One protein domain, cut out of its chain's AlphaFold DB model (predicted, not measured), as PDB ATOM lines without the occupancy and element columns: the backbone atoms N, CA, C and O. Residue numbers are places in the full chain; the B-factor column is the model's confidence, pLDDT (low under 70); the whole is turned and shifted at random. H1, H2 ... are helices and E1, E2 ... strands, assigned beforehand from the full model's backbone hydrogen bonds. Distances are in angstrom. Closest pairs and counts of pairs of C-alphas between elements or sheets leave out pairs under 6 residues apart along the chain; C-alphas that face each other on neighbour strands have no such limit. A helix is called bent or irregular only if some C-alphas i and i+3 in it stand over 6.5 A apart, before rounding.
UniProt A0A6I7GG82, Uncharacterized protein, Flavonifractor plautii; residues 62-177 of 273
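What this domain is: This is residues 62 to 177 of the 273 residues of an uncharacterized protein of Flavonifractor plautii (UniProt A0A6I7GG82). Look for a five-stranded sheet, strongly twisted and bent round like an open half barrel, with the long link of residues 124 to 143 passing along its open side from E2 to E3. H1 and H3 cover the outer face of this sheet, H2 packs on H3, and the short H4 and H5 are at its rim. The printed part has 116 residues, with five named helices and five named strands in the order H1 H2 H3 H4 E1 E2 E3 E4 E5 H5. The sheet runs E2 E1 E5 E4 E3 and is antiparallel throughout; the class is mixed, helices and strands, in two layers, helices on one face of a sheet. The whole is compact and rounded, with a radius of gyration of the C-alphas of 13.2 A and spans of 35 by 29 by 27 A.

How they stand to each other: Start with H1, residues 62 to 76, which is on the sheet at a height of 9.5 A, over E5, residues 167 to 173, and E4, residues 154 to 161. On the local plane H1 and E5 stand at 41 degrees, slantwise to the strands; the closest C-alphas of H1 and E4 are those of Ile 67 and Phe 158, 6.6 A apart. Next come H2, residues 79 to 87, and H3, residues 92 to 100, a helical hairpin: they touch, opposite ways at a steep tilt of 45 degrees, closest at the C-alphas of Ala 82 and Leu 94, 5.0 A. H3 is on the same face of the sheet as H1, at a height of 8.9 A, over E2, residues 119 to 123, and only just over E1, residues 109 to 116, on which 3 of its C-alphas fall. H1 and H3 are apart. H2 only grazes the sheet with residues 83 to 87, and H4, residues 103 to 106, only grazes it with residues 103 to 104. E1 and E2 form a hairpin, with N 114 and O 122 2.8 A apart, within hydrogen-bond range. On its other side E1 has E5 as antiparallel neighbour, with N 113 and O 169 2.8 A apart. E3, residues 144 to 149, E4 and E5 form a meander, each strand the antiparallel neighbour of the one before: look at N 147 and O 155, 2.8 A, and N 158 and O 170, 2.9 A. H5, residues 174 to 177, is beside the strands, over none of them. In H1, H2 and H3 every O i to N i+4 pair is within hydrogen-bond range; H4 and H5 are too short for such a pair, and the one O i to N i+3 pair in each is not within range.

Where its parts are: Find C-alpha 62 at (102.763, 174.832, 174.913); from there H1 runs 21.5 A to C-alpha 76. H2 and H3 each measure 12.2 A. E1 begins at C-alpha 109, (109.865, 167.616, 165.832), and is 20.1 A long; E2 follows with 11.0 A. E3 spans 15.9 A, E4 21.8 A and E5 19.4 A. H5 ends at C-alpha 177, (100.751, 168.487, 169.157).

The domain as a whole: The two C-alphas farthest apart are those of Ala 88 and Ser 175, 37.6 A. The printed part has no cut. The link from E2 to E3, 20 residues, is long, and its residues 130 to 131 pair antiparallel with residues 148 to 149 of E3; the other links are tight. The mean pLDDT of the printed part is 82.7; look for values under 70 at residues 73 to 74, 76 to 78, 102 to 107 and 136 to 142.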
ATOM      1  N   ALA A  62     101.943 175.749 175.694       87.00
ATOM      2  CA  ALA A  62     102.763 174.832 174.913       87.00
ATOM      3  C   ALA A  62     103.521 175.555 173.790       87.00
ATOM      4  O   ALA A  62     104.707 175.303 173.597       87.00
ATOM      5  N   LEU A  63     102.867 176.481 173.079       86.75
ATOM      6  CA  LEU A  63     103.511 177.288 172.040       86.75
ATOM      7  C   LEU A  63     104.705 178.075 172.596       86.75
ATOM      8  O   LEU A  63     105.783 178.047 172.010       86.75
ATOM      9  N   GLU A  64     104.526 178.749 173.732       85.12
ATOM     10  CA  GLU A  64     105.584 179.541 174.369       85.12
ATOM     11  C   GLU A  64     106.755 178.670 174.836       85.12
ATOM     12  O   GLU A  64     107.913 179.041 174.631       85.12
ATOM     13  N   GLN A  65     106.466 177.488 175.389       84.38
ATOM     14  CA  GLN A  65     107.492 176.522 175.773       84.38
ATOM     15  C   GLN A  65     108.306 176.050 174.556       84.38
ATOM     16  O   GLN A  65     109.534 176.135 174.579       84.38
ATOM     17  N   PHE A  66     107.642 175.617 173.478       82.06
ATOM     18  CA  PHE A  66     108.319 175.135 172.268       82.06
ATOM     19  C   PHE A  66     109.166 176.219 171.593       82.06
ATOM     20  O   PHE A  66     110.288 175.942 171.173       82.06
ATOM     21  N   ILE A  67     108.668 177.459 171.511       80.88
ATOM     22  CA  ILE A  67     109.452 178.583 170.970       80.88
ATOM     23  C   ILE A  67     110.700 178.824 171.827       80.88
ATOM     24  O   ILE A  67     111.775 179.049 171.274       80.88
ATOM     25  N   GLY A  68     110.571 178.784 173.158       80.50
ATOM     26  CA  GLY A  68     111.695 178.984 174.073       80.50
ATOM     27  C   GLY A  68     112.774 177.906 173.942       80.50
ATOM     28  O   GLY A  68     113.960 178.230 173.874       80.50
ATOM     29  N   GLU A  69     112.365 176.637 173.858       78.62
ATOM     30  CA  GLU A  69     113.276 175.503 173.646       78.62
ATOM     31  C   GLU A  69     113.995 175.607 172.292       78.62
ATOM     32  O   GLU A  69     115.212 175.421 172.219       78.62
ATOM     33  N   LEU A  70     113.269 175.981 171.235       75.44
ATOM     34  CA  LEU A  70     113.841 176.159 169.904       75.44
ATOM     35  C   LEU A  70     114.841 177.331 169.853       75.44
ATOM     36  O   LEU A  70     115.932 177.174 169.308       75.44
ATOM     37  N   ASP A  71     114.505 178.487 170.439       79.31
ATOM     38  CA  ASP A  71     115.368 179.684 170.438       79.31
ATOM     39  C   ASP A  71     116.682 179.429 171.188       79.31
ATOM     40  O   ASP A  71     117.752 179.808 170.710       79.31
ATOM     41  N   TYR A  72     116.616 178.717 172.318       75.25
ATOM     42  CA  TYR A  72     117.803 178.312 173.069       75.25
ATOM     43  C   TYR A  72     118.744 177.433 172.232       75.25
ATOM     44  O   TYR A  72     119.958 177.645 172.245       75.25
ATOM     45  N   LEU A  73     118.198 176.471 171.487       68.00
ATOM     46  CA  LEU A  73     119.000 175.468 170.787       68.00
ATOM     47  C   LEU A  73     119.629 175.997 169.499       68.00
ATOM     48  O   LEU A  73     120.800 175.711 169.254       68.00
ATOM     49  N   ILE A  74     118.929 176.840 168.732       68.25
ATOM     50  CA  ILE A  74     119.539 177.489 167.556       68.25
ATOM     51  C   ILE A  74     120.693 178.405 167.973       68.25
ATOM     52  O   ILE A  74     121.748 178.407 167.339       68.25
ATOM     53  N   ARG A  75     120.543 179.154 169.073       72.56
ATOM     54  CA  ARG A  75     121.607 180.047 169.563       72.56
ATOM     55  C   ARG A  75     122.841 179.304 170.076       72.56
ATOM     56  O   ARG A  75     123.910 179.903 170.141       72.56
ATOM     57  N   LEU A  76     122.706 178.039 170.474       65.31
ATOM     58  CA  LEU A  76     123.797 177.260 171.060       65.31
ATOM     59  C   LEU A  76     124.760 176.683 170.006       65.31
ATOM     60  O   LEU A  76     125.931 176.473 170.311       65.31
ATOM     61  N   GLU A  77     124.289 176.432 168.782       64.44
ATOM     62  CA  GLU A  77     125.017 175.650 167.765       64.44
ATOM     63  C   GLU A  77     125.830 176.485 166.747       64.44
ATOM     64  O   GLU A  77     126.353 175.921 165.793       64.44
ATOM     65  N   ASN A  78     126.023 177.800 166.950       65.00
ATOM     66  CA  ASN A  78     126.824 178.673 166.061       65.00
ATOM     67  C   ASN A  78     126.458 178.549 164.560       65.00
ATOM     68  O   ASN A  78     127.325 178.464 163.692       65.00
ATOM     69  N   PHE A  79     125.163 178.593 164.244       78.44
ATOM     70  CA  PHE A  79     124.651 178.527 162.869       78.44
ATOM     71  C   PHE A  79     125.199 179.624 161.930       78.44
ATOM     72  O   PHE A  79     125.201 179.443 160.718       78.44
ATOM     73  N   THR A  80     125.704 180.741 162.459       81.19
ATOM     74  CA  THR A  80     126.113 181.933 161.699       81.19
ATOM     75  C   THR A  80     127.170 181.678 160.617       81.19
ATOM     76  O   THR A  80     127.081 182.252 159.526       81.19
ATOM     77  N   ASP A  81     128.169 180.837 160.894       83.69
ATOM     78  CA  ASP A  81     129.222 180.527 159.918       83.69
ATOM     79  C   ASP A  81     128.678 179.595 158.823       83.69
ATOM     80  O   ASP A  81     128.828 179.877 157.636       83.69
ATOM     81  N   ALA A  82     127.905 178.576 159.209       84.69
ATOM     82  CA  ALA A  82     127.235 177.676 158.273       84.69
ATOM     83  C   ALA A  82     126.188 178.394 157.389       84.69
ATOM     84  O   ALA A  82     125.991 178.025 156.228       84.69
ATOM     85  N   GLU A  83     125.538 179.450 157.893       87.75
ATOM     86  CA  GLU A  83     124.677 180.335 157.092       87.75
ATOM     87  C   GLU A  83     125.463 181.050 155.993       87.75
ATOM     88  O   GLU A  83     124.976 181.183 154.867       87.75
ATOM     89  N   ALA A  84     126.674 181.517 156.315       86.50
ATOM     90  CA  ALA A  84     127.557 182.191 155.367       86.50
ATOM     91  C   ALA A  84     127.853 181.300 154.164       86.50
ATOM     92  O   ALA A  84     127.695 181.719 153.014       86.50
ATOM     93  N   ASP A  85     128.256 180.070 154.465       87.75
ATOM     94  CA  ASP A  85     128.694 179.099 153.478       87.75
ATOM     95  C   ASP A  85     127.505 178.617 152.650       87.75
ATOM     96  O   ASP A  85     127.587 178.576 151.420       87.75
ATOM     97  N   CYS A  86     126.344 178.406 153.279       87.62
ATOM     98  CA  CYS A  86     125.111 178.089 152.565       87.62
ATOM     99  C   CYS A  86     124.728 179.185 151.557       87.62
ATOM    100  O   CYS A  86     124.464 178.881 150.390       87.62
ATOM    101  N   LEU A  87     124.772 180.460 151.963       88.12
ATOM    102  CA  LEU A  87     124.509 181.598 151.073       88.12
ATOM    103  C   LEU A  87     125.575 181.754 149.975       88.12
ATOM    104  O   LEU A  87     125.273 182.261 148.893       88.12
ATOM    105  N   ALA A  88     126.804 181.295 150.222       89.81
ATOM    106  CA  ALA A  88     127.877 181.219 149.231       89.81
ATOM    107  C   ALA A  88     127.768 179.996 148.293       89.81
ATOM    108  O   ALA A  88     128.565 179.871 147.359       89.81
ATOM    109  N   GLY A  89     126.776 179.120 148.497       88.56
ATOM    110  CA  GLY A  89     126.511 177.942 147.668       88.56
ATOM    111  C   GLY A  89     127.097 176.628 148.195       88.56
ATOM    112  O   GLY A  89     127.162 175.665 147.435       88.56
ATOM    113  N   GLN A  90     127.513 176.582 149.463       90.19
ATOM    114  CA  GLN A  90     128.052 175.408 150.162       90.19
ATOM    115  C   GLN A  90     127.146 175.035 151.355       90.19
ATOM    116  O   GLN A  90     127.419 175.404 152.497       90.19
ATOM    117  N   PRO A  91     126.000 174.368 151.115       89.44
ATOM    118  CA  PRO A  91     124.999 174.090 152.148       89.44
ATOM    119  C   PRO A  91     125.332 172.896 153.055       89.44
ATOM    120  O   PRO A  91     124.541 172.572 153.941       89.44
ATOM    121  N   GLU A  92     126.435 172.185 152.814       89.56
ATOM    122  CA  GLU A  92     126.710 170.881 153.423       89.56
ATOM    123  C   GLU A  92     126.847 170.948 154.947       89.56
ATOM    124  O   GLU A  92     126.312 170.087 155.646       89.56
ATOM    125  N   GLU A  93     127.538 171.965 155.463       87.62
ATOM    126  CA  GLU A  93     127.727 172.147 156.905       87.62
ATOM    127  C   GLU A  93     126.404 172.491 157.595       87.62
ATOM    128  O   GLU A  93     126.038 171.866 158.591       87.62
ATOM    129  N   LEU A  94     125.624 173.396 156.995       87.50
ATOM    130  CA  LEU A  94     124.305 173.755 157.503       87.50
ATOM    131  C   LEU A  94     123.367 172.545 157.520       87.50
ATOM    132  O   LEU A  94     122.700 172.291 158.519       87.50
ATOM    133  N   LEU A  95     123.350 171.752 156.447       88.62
ATOM    134  CA  LEU A  95     122.544 170.536 156.381       88.62
ATOM    135  C   LEU A  95     122.948 169.520 157.460       88.62
ATOM    136  O   LEU A  95     122.073 168.902 158.068       88.62
ATOM    137  N   GLN A  96     124.247 169.360 157.727       86.81
ATOM    138  CA  GLN A  96     124.716 168.485 158.802       86.81
ATOM    139  C   GLN A  96     124.263 168.969 160.179       86.81
ATOM    140  O   GLN A  96     123.848 168.139 160.989       86.81
ATOM    141  N   LEU A  97     124.302 170.278 160.443       85.12
ATOM    142  CA  LEU A  97     123.785 170.848 161.691       85.12
ATOM    143  C   LEU A  97     122.287 170.568 161.838       85.12
ATOM    144  O   LEU A  97     121.861 170.043 162.864       85.12
ATOM    145  N   LEU A  98     121.502 170.792 160.778       84.75
ATOM    146  CA  LEU A  98     120.068 170.488 160.776       84.75
ATOM    147  C   LEU A  98     119.782 169.011 161.085       84.75
ATOM    148  O   LEU A  98     118.889 168.707 161.868       84.75
ATOM    149  N   GLN A  99     120.535 168.088 160.485       85.44
ATOM    150  CA  GLN A  99     120.339 166.642 160.652       85.44
ATOM    151  C   GLN A  99     120.798 166.108 162.010       85.44
ATOM    152  O   GLN A  99     120.213 165.158 162.537       85.44
ATOM    153  N   ASN A 100     121.865 166.688 162.558       80.94
ATOM    154  CA  ASN A 100     122.441 166.266 163.831       80.94
ATOM    155  C   ASN A 100     121.812 166.974 165.030       80.94
ATOM    156  O   ASN A 100     122.152 166.628 166.164       80.94
ATOM    157  N   ASN A 101     120.888 167.908 164.794       73.31
ATOM    158  CA  ASN A 101     120.264 168.670 165.855       73.31
ATOM    159  C   ASN A 101     119.533 167.731 166.847       73.31
ATOM    160  O   ASN A 101     118.678 166.931 166.435       73.31
ATOM    161  N   PRO A 102     119.833 167.817 168.157       68.06
ATOM    162  CA  PRO A 102     119.230 166.964 169.183       68.06
ATOM    163  C   PRO A 102     117.695 167.018 169.213       68.06
ATOM    164  O   PRO A 102     117.051 166.034 169.585       68.06
ATOM    165  N   LEU A 103     117.096 168.127 168.765       64.88
ATOM    166  CA  LEU A 103     115.647 168.337 168.749       64.88
ATOM    167  C   LEU A 103     114.877 167.309 167.930       64.88
ATOM    168  O   LEU A 103     113.785 166.918 168.329       64.88
ATOM    169  N   ILE A 104     115.446 166.838 166.821       60.38
ATOM    170  CA  ILE A 104     114.808 165.813 165.979       60.38
ATOM    171  C   ILE A 104     114.660 164.490 166.752       60.38
ATOM    172  O   ILE A 104     113.818 163.657 166.422       60.38
ATOM    173  N   ARG A 105     115.481 164.272 167.786       57.31
ATOM    174  CA  ARG A 105     115.517 163.015 168.545       57.31
ATOM    175  C   ARG A 105     114.723 163.068 169.846       57.31
ATOM    176  O   ARG A 105     114.223 162.026 170.264       57.31
ATOM    177  N   GLU A 106     114.636 164.233 170.484       56.78
ATOM    178  CA  GLU A 106     114.040 164.375 171.823       56.78
ATOM    179  C   GLU A 106     112.670 165.072 171.828       56.78
ATOM    180  O   GLU A 106     111.877 164.834 172.740       56.78
ATOM    181  N   ALA A 107     112.351 165.881 170.813       59.75
ATOM    182  CA  ALA A 107     111.088 166.612 170.727       59.75
ATOM    183  C   ALA A 107     110.119 165.971 169.717       59.75
ATOM    184  O   ALA A 107     110.506 165.166 168.875       59.75
ATOM    185  N   LEU A 108     108.847 166.388 169.739       73.69
ATOM    186  CA  LEU A 108     107.822 166.065 168.722       73.69
ATOM    187  C   LEU A 108     108.158 166.595 167.302       73.69
ATOM    188  O   LEU A 108     107.280 166.707 166.444       73.69
ATOM    189  N   ILE A 109     109.411 166.976 167.056       83.25
ATOM    190  CA  ILE A 109     109.865 167.616 165.832       83.25
ATOM    191  C   ILE A 109     110.046 166.546 164.759       83.25
ATOM    192  O   ILE A 109     110.874 165.648 164.856       83.25
ATOM    193  N   THR A 110     109.224 166.649 163.722       86.75
ATOM    194  CA  THR A 110     109.186 165.714 162.596       86.75
ATOM    195  C   THR A 110     110.207 166.073 161.520       86.75
ATOM    196  O   THR A 110     110.678 165.197 160.796       86.75
ATOM    197  N   ASP A 111     110.521 167.361 161.377       89.19
ATOM    198  CA  ASP A 111     111.535 167.845 160.444       89.19
ATOM    199  C   ASP A 111     112.049 169.220 160.866       89.19
ATOM    200  O   ASP A 111     111.379 169.948 161.606       89.19
ATOM    201  N   PHE A 112     113.216 169.581 160.347       89.06
ATOM    202  CA  PHE A 112     113.821 170.888 160.546       89.06
ATOM    203  C   PHE A 112     114.183 171.490 159.193       89.06
ATOM    204  O   PHE A 112     114.849 170.854 158.378       89.06
ATOM    205  N   LEU A 113     113.717 172.707 158.946       91.25
ATOM    206  CA  LEU A 113     113.812 173.394 157.668       91.25
ATOM    207  C   LEU A 113     114.718 174.617 157.778       91.25
ATOM    208  O   LEU A 113     114.694 175.326 158.783       91.25
ATOM    209  N   CYS A 114     115.436 174.908 156.702       90.62
ATOM    210  CA  CYS A 114     115.981 176.228 156.425       90.62
ATOM    211  C   CYS A 114     115.125 176.876 155.335       90.62
ATOM    212  O   CYS A 114     114.852 176.262 154.299       90.62
ATOM    213  N   LEU A 115     114.685 178.101 155.581       91.00
ATOM    214  CA  LEU A 115     113.817 178.880 154.724       91.00
ATOM    215  C   LEU A 115     114.545 180.131 154.230       91.00
ATOM    216  O   LEU A 115     115.254 180.801 154.981       91.00
ATOM    217  N   GLN A 116     114.286 180.485 152.979       88.56
ATOM    218  CA  GLN A 116     114.687 181.751 152.378       88.56
ATOM    219  C   GLN A 116     113.474 182.333 151.656       88.56
ATOM    220  O   GLN A 116     112.827 181.637 150.871       88.56
ATOM    221  N   ASP A 117     113.111 183.577 151.974       83.69
ATOM    222  CA  ASP A 117     111.935 184.259 151.412       83.69
ATOM    223  C   ASP A 117     110.634 183.429 151.510       83.69
ATOM    224  O   ASP A 117     109.810 183.388 150.593       83.69
ATOM    225  N   GLY A 118     110.462 182.709 152.626       79.94
ATOM    226  CA  GLY A 118     109.290 181.865 152.889       79.94
ATOM    227  C   GLY A 118     109.246 180.541 152.116       79.94
ATOM    228  O   GLY A 118     108.226 179.852 152.157       79.94
ATOM    229  N   ARG A 119     110.325 180.161 151.423       86.31
ATOM    230  CA  ARG A 119     110.460 178.880 150.711       86.31
ATOM    231  C   ARG A 119     111.492 177.992 151.380       86.31
ATOM    232  O   ARG A 119     112.481 178.494 151.898       86.31
ATOM    233  N   VAL A 120     111.291 176.678 151.319       92.25
ATOM    234  CA  VAL A 120     112.257 175.713 151.855       92.25
ATOM    235  C   VAL A 120     113.486 175.641 150.956       92.25
ATOM    236  O   VAL A 120     113.388 175.237 149.799       92.25
ATOM    237  N   LEU A 121     114.633 176.023 151.512       90.69
ATOM    238  CA  LEU A 121     115.946 175.896 150.887       90.69
ATOM    239  C   LEU A 121     116.552 174.519 151.184       90.69
ATOM    240  O   LEU A 121     116.995 173.829 150.270       90.69
ATOM    241  N   LEU A 122     116.535 174.112 152.458       91.25
ATOM    242  CA  LEU A 122     117.063 172.833 152.942       91.25
ATOM    243  C   LEU A 122     116.114 172.229 153.974       91.25
ATOM    244  O   LEU A 122     115.381 172.947 154.655       91.25
ATOM    245  N   SER A 123     116.179 170.912 154.143       92.19
ATOM    246  CA  SER A 123     115.541 170.224 155.260       92.19
ATOM    247  C   SER A 123     116.386 169.059 155.745       92.19
ATOM    248  O   SER A 123     117.099 168.428 154.961       92.19
ATOM    249  N   ALA A 124     116.272 168.741 157.033       89.00
ATOM    250  CA  ALA A 124     116.959 167.602 157.622       89.00
ATOM    251  C   ALA A 124     116.538 166.283 156.949       89.00
ATOM    252  O   ALA A 124     117.386 165.430 156.672       89.00
ATOM    253  N   SER A 125     115.249 166.138 156.618       87.94
ATOM    254  CA  SER A 125     114.729 164.951 155.926       87.94
ATOM    255  C   SER A 125     114.983 164.916 154.411       87.94
ATOM    256  O   SER A 125     114.729 163.891 153.775       87.94
ATOM    257  N   GLY A 126     115.450 166.016 153.812       88.19
ATOM    258  CA  GLY A 126     115.613 166.175 152.362       88.19
ATOM    259  C   GLY A 126     114.320 166.492 151.595       88.19
ATOM    260  O   GLY A 126     114.362 166.675 150.379       88.19
ATOM    261  N   ARG A 127     113.166 166.580 152.269       89.69
ATOM    262  CA  ARG A 127     111.888 167.010 151.674       89.69
ATOM    263  C   ARG A 127     111.816 168.535 151.569       89.69
ATOM    264  O   ARG A 127     112.076 169.227 152.544       89.69
ATOM    265  N   THR A 128     111.426 169.074 150.421       89.06
ATOM    266  CA  THR A 128     111.288 170.534 150.221       89.06
ATOM    267  C   THR A 128     109.878 170.966 149.831       89.06
ATOM    268  O   THR A 128     109.581 172.158 149.827       89.06
ATOM    269  N   GLY A 129     108.996 170.004 149.557       90.69
ATOM    270  CA  GLY A 129     107.590 170.197 149.217       90.69
ATOM    271  C   GLY A 129     106.722 170.629 150.397       90.69
ATOM    272  O   GLY A 129     105.763 169.944 150.742       90.69
ATOM    273  N   TYR A 130     107.081 171.730 151.051       92.50
ATOM    274  CA  TYR A 130     106.322 172.329 152.142       92.50
ATOM    275  C   TYR A 130     105.782 173.692 151.721       92.50
ATOM    276  O   TYR A 130     106.465 174.483 151.067       92.50
ATOM    277  N   THR A 131     104.549 173.974 152.124       90.31
ATOM    278  CA  THR A 131     103.845 175.220 151.823       90.31
ATOM    279  C   THR A 131     103.294 175.836 153.101       90.31
ATOM    280  O   THR A 131     102.852 175.130 154.003       90.31
ATOM    281  N   PHE A 132     103.325 177.162 153.195       88.38
ATOM    282  CA  PHE A 132     102.846 177.897 154.364       88.38
ATOM    283  C   PHE A 132     101.575 178.661 153.980       88.38
ATOM    284  O   PHE A 132     101.662 179.569 153.145       88.38
ATOM    285  N   PRO A 133     100.401 178.310 154.537       83.50
ATOM    286  CA  PRO A 133      99.163 179.034 154.276       83.50
ATOM    287  C   PRO A 133      99.282 180.519 154.633       83.50
ATOM    288  O   PRO A 133      99.889 180.899 155.638       83.50
ATOM    289  N   VAL A 134      98.702 181.373 153.789       77.75
ATOM    290  CA  VAL A 134      98.744 182.828 153.969       77.75
ATOM    291  C   VAL A 134      97.865 183.225 155.152       77.75
ATOM    292  O   VAL A 134      96.730 182.771 155.260       77.75
ATOM    293  N   GLY A 135      98.379 184.099 156.020       73.00
ATOM    294  CA  GLY A 135      97.620 184.635 157.152       73.00
ATOM    295  C   GLY A 135      97.408 183.652 158.305       73.00
ATOM    296  O   GLY A 135      96.638 183.960 159.205       73.00
ATOM    297  N   GLY A 136      98.091 182.502 158.319       61.59
ATOM    298  CA  GLY A 136      97.949 181.486 159.372       61.59
ATOM    299  C   GLY A 136      98.488 181.871 160.758       61.59
ATOM    300  O   GLY A 136      98.589 181.010 161.626       61.59
ATOM    301  N   SER A 137      98.853 183.138 160.967       63.00
ATOM    302  CA  SER A 137      99.242 183.719 162.254       63.00
ATOM    303  C   SER A 137      98.858 185.199 162.293       63.00
ATOM    304  O   SER A 137      98.849 185.855 161.249       63.00
ATOM    305  N   LEU A 138      98.522 185.714 163.479       62.22
ATOM    306  CA  LEU A 138      98.230 187.135 163.693       62.22
ATOM    307  C   LEU A 138      99.486 187.913 164.127       62.22
ATOM    308  O   LEU A 138     100.353 187.384 164.826       62.22
ATOM    309  N   ASP A 139      99.535 189.186 163.713       51.50
ATOM    310  CA  ASP A 139     100.655 190.129 163.847       51.50
ATOM    311  C   ASP A 139     101.474 189.975 165.145       51.50
ATOM    312  O   ASP A 139     100.962 190.101 166.261       51.50
ATOM    313  N   GLY A 140     102.787 189.755 164.990       51.91
ATOM    314  CA  GLY A 140     103.762 189.660 166.086       51.91
ATOM    315  C   GLY A 140     104.087 188.235 166.552       51.91
ATOM    316  O   GLY A 140     105.059 188.048 167.287       51.91
ATOM    317  N   ARG A 141     103.337 187.221 166.089       57.25
ATOM    318  CA  ARG A 141     103.654 185.787 166.247       57.25
ATOM    319  C   ARG A 141     103.955 185.104 164.902       57.25
ATOM    320  O   ARG A 141     103.689 183.916 164.738       57.25
ATOM    321  N   ASP A 142     104.611 185.800 163.966       62.66
ATOM    322  CA  ASP A 142     105.080 185.254 162.666       62.66
ATOM    323  C   ASP A 142     106.000 184.025 162.797       62.66
ATOM    324  O   ASP A 142     106.253 183.294 161.831       62.66
ATOM    325  N   ARG A 143     106.484 183.801 164.024       77.12
ATOM    326  CA  ARG A 143     107.253 182.647 164.471       77.12
ATOM    327  C   ARG A 143     106.444 181.357 164.570       77.12
ATOM    328  O   ARG A 143     107.053 180.314 164.721       77.12
ATOM    329  N   VAL A 144     105.117 181.363 164.529       86.56
ATOM    330  CA  VAL A 144     104.342 180.112 164.512       86.56
ATOM    331  C   VAL A 144     103.270 180.201 163.453       86.56
ATOM    332  O   VAL A 144     102.536 181.177 163.417       86.56
ATOM    333  N   ARG A 145     103.183 179.197 162.582       88.19
ATOM    334  CA  ARG A 145     102.136 179.119 161.558       88.19
ATOM    335  C   ARG A 145     101.916 177.677 161.097       88.19
ATOM    336  O   ARG A 145     102.841 176.867 161.201       88.19
ATOM    337  N   PRO A 146     100.741 177.336 160.551       90.62
ATOM    338  CA  PRO A 146     100.553 176.065 159.869       90.62
ATOM    339  C   PRO A 146     101.520 175.893 158.687       90.62
ATOM    340  O   PRO A 146     101.944 176.856 158.046       90.62
ATOM    341  N   CYS A 147     101.861 174.646 158.392       92.25
ATOM    342  CA  CYS A 147     102.693 174.224 157.275       92.25
ATOM    343  C   CYS A 147     102.098 172.943 156.690       92.25
ATOM    344  O   CYS A 147     101.767 172.022 157.429       92.25
ATOM    345  N   VAL A 148     101.955 172.874 155.375       92.31
ATOM    346  CA  VAL A 148     101.339 171.749 154.675       92.31
ATOM    347  C   VAL A 148     102.384 171.104 153.780       92.31
ATOM    348  O   VAL A 148     102.977 171.772 152.929       92.31
ATOM    349  N   ALA A 149     102.624 169.812 153.980       92.81
ATOM    350  CA  ALA A 149     103.473 169.024 153.096       92.81
ATOM    351  C   ALA A 149     102.730 168.599 151.819       92.81
ATOM    352  O   ALA A 149     101.504 168.536 151.791       92.81
ATOM    353  N   GLU A 150     103.473 168.227 150.776       89.69
ATOM    354  CA  GLU A 150     102.940 167.721 149.495       89.69
ATOM    355  C   GLU A 150     101.951 166.555 149.634       89.69
ATOM    356  O   GLU A 150     101.067 166.386 148.799       89.69
ATOM    357  N   ASN A 151     102.084 165.746 150.685       88.50
ATOM    358  CA  ASN A 151     101.185 164.627 150.970       88.50
ATOM    359  C   ASN A 151      99.892 165.043 151.705       88.50
ATOM    360  O   ASN A 151      99.120 164.170 152.096       88.50
ATOM    361  N   GLY A 152      99.687 166.342 151.947       87.44
ATOM    362  CA  GLY A 152      98.548 166.898 152.680       87.44
ATOM    363  C   GLY A 152      98.690 166.871 154.205       87.44
ATOM    364  O   GLY A 152      97.804 167.356 154.901       87.44
ATOM    365  N   THR A 153      99.782 166.333 154.763       91.25
ATOM    366  CA  THR A 153      99.992 166.366 156.217       91.25
ATOM    367  C   THR A 153     100.221 167.797 156.686       91.25
ATOM    368  O   THR A 153     101.039 168.526 156.119       91.25
ATOM    369  N   VAL A 154      99.514 168.176 157.750       92.75
ATOM    370  CA  VAL A 154      99.601 169.509 158.337       92.75
ATOM    371  C   VAL A 154     100.460 169.484 159.593       92.75
ATOM    372  O   VAL A 154     100.210 168.753 160.553       92.75
ATOM    373  N   TYR A 155     101.459 170.347 159.579       93.19
ATOM    374  CA  TYR A 155     102.395 170.604 160.652       93.19
ATOM    375  C   TYR A 155     102.159 171.997 161.226       93.19
ATOM    376  O   TYR A 155     101.697 172.911 160.545       93.19
ATOM    377  N   LEU A 156     102.552 172.177 162.475       91.31
ATOM    378  CA  LEU A 156     102.811 173.474 163.058       91.31
ATOM    379  C   LEU A 156     104.297 173.796 162.869       91.31
ATOM    380  O   LEU A 156     105.164 173.020 163.268       91.31
ATOM    381  N   SER A 157     104.585 174.917 162.219       91.12
ATOM    382  CA  SER A 157     105.939 175.392 161.959       91.12
ATOM    383  C   SER A 157     106.316 176.460 162.971       91.12
ATOM    384  O   SER A 157     105.684 177.515 163.011       91.12
ATOM    385  N   PHE A 158     107.364 176.189 163.744       88.88
ATOM    386  CA  PHE A 158     107.997 177.131 164.660       88.88
ATOM    387  C   PHE A 158     109.213 177.743 163.974       88.88
ATOM    388  O   PHE A 158     110.197 177.050 163.726       88.88
ATOM    389  N   GLN A 159     109.114 179.017 163.624       87.75
ATOM    390  CA  GLN A 159     110.054 179.762 162.812       87.75
ATOM    391  C   GLN A 159     110.890 180.725 163.645       87.75
ATOM    392  O   GLN A 159     110.359 181.471 164.469       87.75
ATOM    393  N   LEU A 160     112.191 180.751 163.388       85.81
ATOM    394  CA  LEU A 160     113.136 181.683 163.985       85.81
ATOM    395  C   LEU A 160     113.983 182.311 162.887       85.81
ATOM    396  O   LEU A 160     114.414 181.629 161.963       85.81
ATOM    397  N   GLU A 161     114.220 183.610 162.997       85.38
ATOM    398  CA  GLU A 161     115.149 184.311 162.119       85.38
ATOM    399  C   GLU A 161     116.590 184.014 162.557       85.38
ATOM    400  O   GLU A 161     116.916 184.107 163.744       85.38
ATOM    401  N   GLY A 162     117.422 183.619 161.599       82.06
ATOM    402  CA  GLY A 162     118.867 183.478 161.739       82.06
ATOM    403  C   GLY A 162     119.588 184.822 161.631       82.06
ATOM    404  O   GLY A 162     118.985 185.873 161.419       82.06
ATOM    405  N   GLU A 163     120.910 184.812 161.765       83.31
ATOM    406  CA  GLU A 163     121.687 186.058 161.853       83.31
ATOM    407  C   GLU A 163     121.964 186.707 160.489       83.31
ATOM    408  O   GLU A 163     122.235 187.910 160.414       83.31
ATOM    409  N   ARG A 164     121.896 185.936 159.398       82.69
ATOM    410  CA  ARG A 164     122.202 186.399 158.033       82.69
ATOM    411  C   ARG A 164     120.974 186.437 157.119       82.69
ATOM    412  O   ARG A 164     121.122 186.481 155.899       82.69
ATOM    413  N   GLY A 165     119.774 186.455 157.702       82.88
ATOM    414  CA  GLY A 165     118.497 186.588 156.987       82.88
ATOM    415  C   GLY A 165     117.892 185.270 156.491       82.88
ATOM    416  O   GLY A 165     116.832 185.285 155.863       82.88
ATOM    417  N   LEU A 166     118.531 184.132 156.779       88.56
ATOM    418  CA  LEU A 166     117.889 182.823 156.662       88.56
ATOM    419  C   LEU A 166     116.926 182.614 157.830       88.56
ATOM    420  O   LEU A 166     117.103 183.180 158.903       88.56
ATOM    421  N   TRP A 167     115.901 181.802 157.620       88.56
ATOM    422  CA  TRP A 167     114.937 181.435 158.652       88.56
ATOM    423  C   TRP A 167     115.010 179.938 158.918       88.56
ATOM    424  O   TRP A 167     115.241 179.144 158.013       88.56
ATOM    425  N   TYR A 168     114.768 179.536 160.151       87.75
ATOM    426  CA  TYR A 168     114.756 178.142 160.570       87.75
ATOM    427  C   TYR A 168     113.370 177.748 161.008       87.75
ATOM    428  O   TYR A 168     112.729 178.517 161.710       87.75
ATOM    429  N   ALA A 169     112.916 176.562 160.621       89.56
ATOM    430  CA  ALA A 169     111.585 176.074 160.937       89.56
ATOM    431  C   ALA A 169     111.647 174.671 161.544       89.56
ATOM    432  O   ALA A 169     111.978 173.719 160.843       89.56
ATOM    433  N   ALA A 170     111.248 174.515 162.802       89.44
ATOM    434  CA  ALA A 170     110.958 173.199 163.362       89.44
ATOM    435  C   ALA A 170     109.497 172.832 163.085       89.44
ATOM    436  O   ALA A 170     108.589 173.618 163.368       89.44
ATOM    437  N   LEU A 171     109.265 171.652 162.510       91.56
ATOM    438  CA  LEU A 171     107.928 171.152 162.201       91.56
ATOM    439  C   LEU A 171     107.457 170.161 163.256       91.56
ATOM    440  O   LEU A 171     108.133 169.170 163.512       91.56
ATOM    441  N   VAL A 172     106.258 170.370 163.785       90.94
ATOM    442  CA  VAL A 172     105.576 169.438 164.692       90.94
ATOM    443  C   VAL A 172     104.262 169.009 164.052       90.94
ATOM    444  O   VAL A 172     103.537 169.851 163.539       90.94
ATOM    445  N   ASP A 173     103.929 167.719 164.051       91.31
ATOM    446  CA  ASP A 173     102.627 167.260 163.542       91.31
ATOM    447  C   ASP A 173     101.483 167.893 164.351       91.31
ATOM    448  O   ASP A 173     101.456 167.796 165.582       91.31
ATOM    449  N   LEU A 174     100.540 168.556 163.669       92.06
ATOM    450  CA  LEU A 174      99.493 169.333 164.338       92.06
ATOM    451  C   LEU A 174      98.546 168.442 165.158       92.06
ATOM    452  O   LEU A 174      98.132 168.823 166.256       92.06
ATOM    453  N   SER A 175      98.240 167.239 164.665       90.88
ATOM    454  CA  SER A 175      97.372 166.292 165.371       90.88
ATOM    455  C   SER A 175      98.052 165.758 166.629       90.88
ATOM    456  O   SER A 175      97.407 165.630 167.674       90.88
ATOM    457  N   LEU A 176      99.351 165.451 166.546       88.88
ATOM    458  CA  LEU A 176     100.141 164.994 167.692       88.88
ATOM    459  C   LEU A 176     100.326 166.100 168.731       88.88
ATOM    460  O   LEU A 176     100.109 165.846 169.917       88.88
ATOM    461  N   PHE A 177     100.657 167.316 168.289       89.00
ATOM    462  CA  PHE A 177     100.751 168.487 169.157       89.00
ATOM    463  C   PHE A 177      99.454 168.672 169.942       89.00
ATOM    464  O   PHE A 177      99.461 168.664 171.173       89.00
TER     465      PHE A 177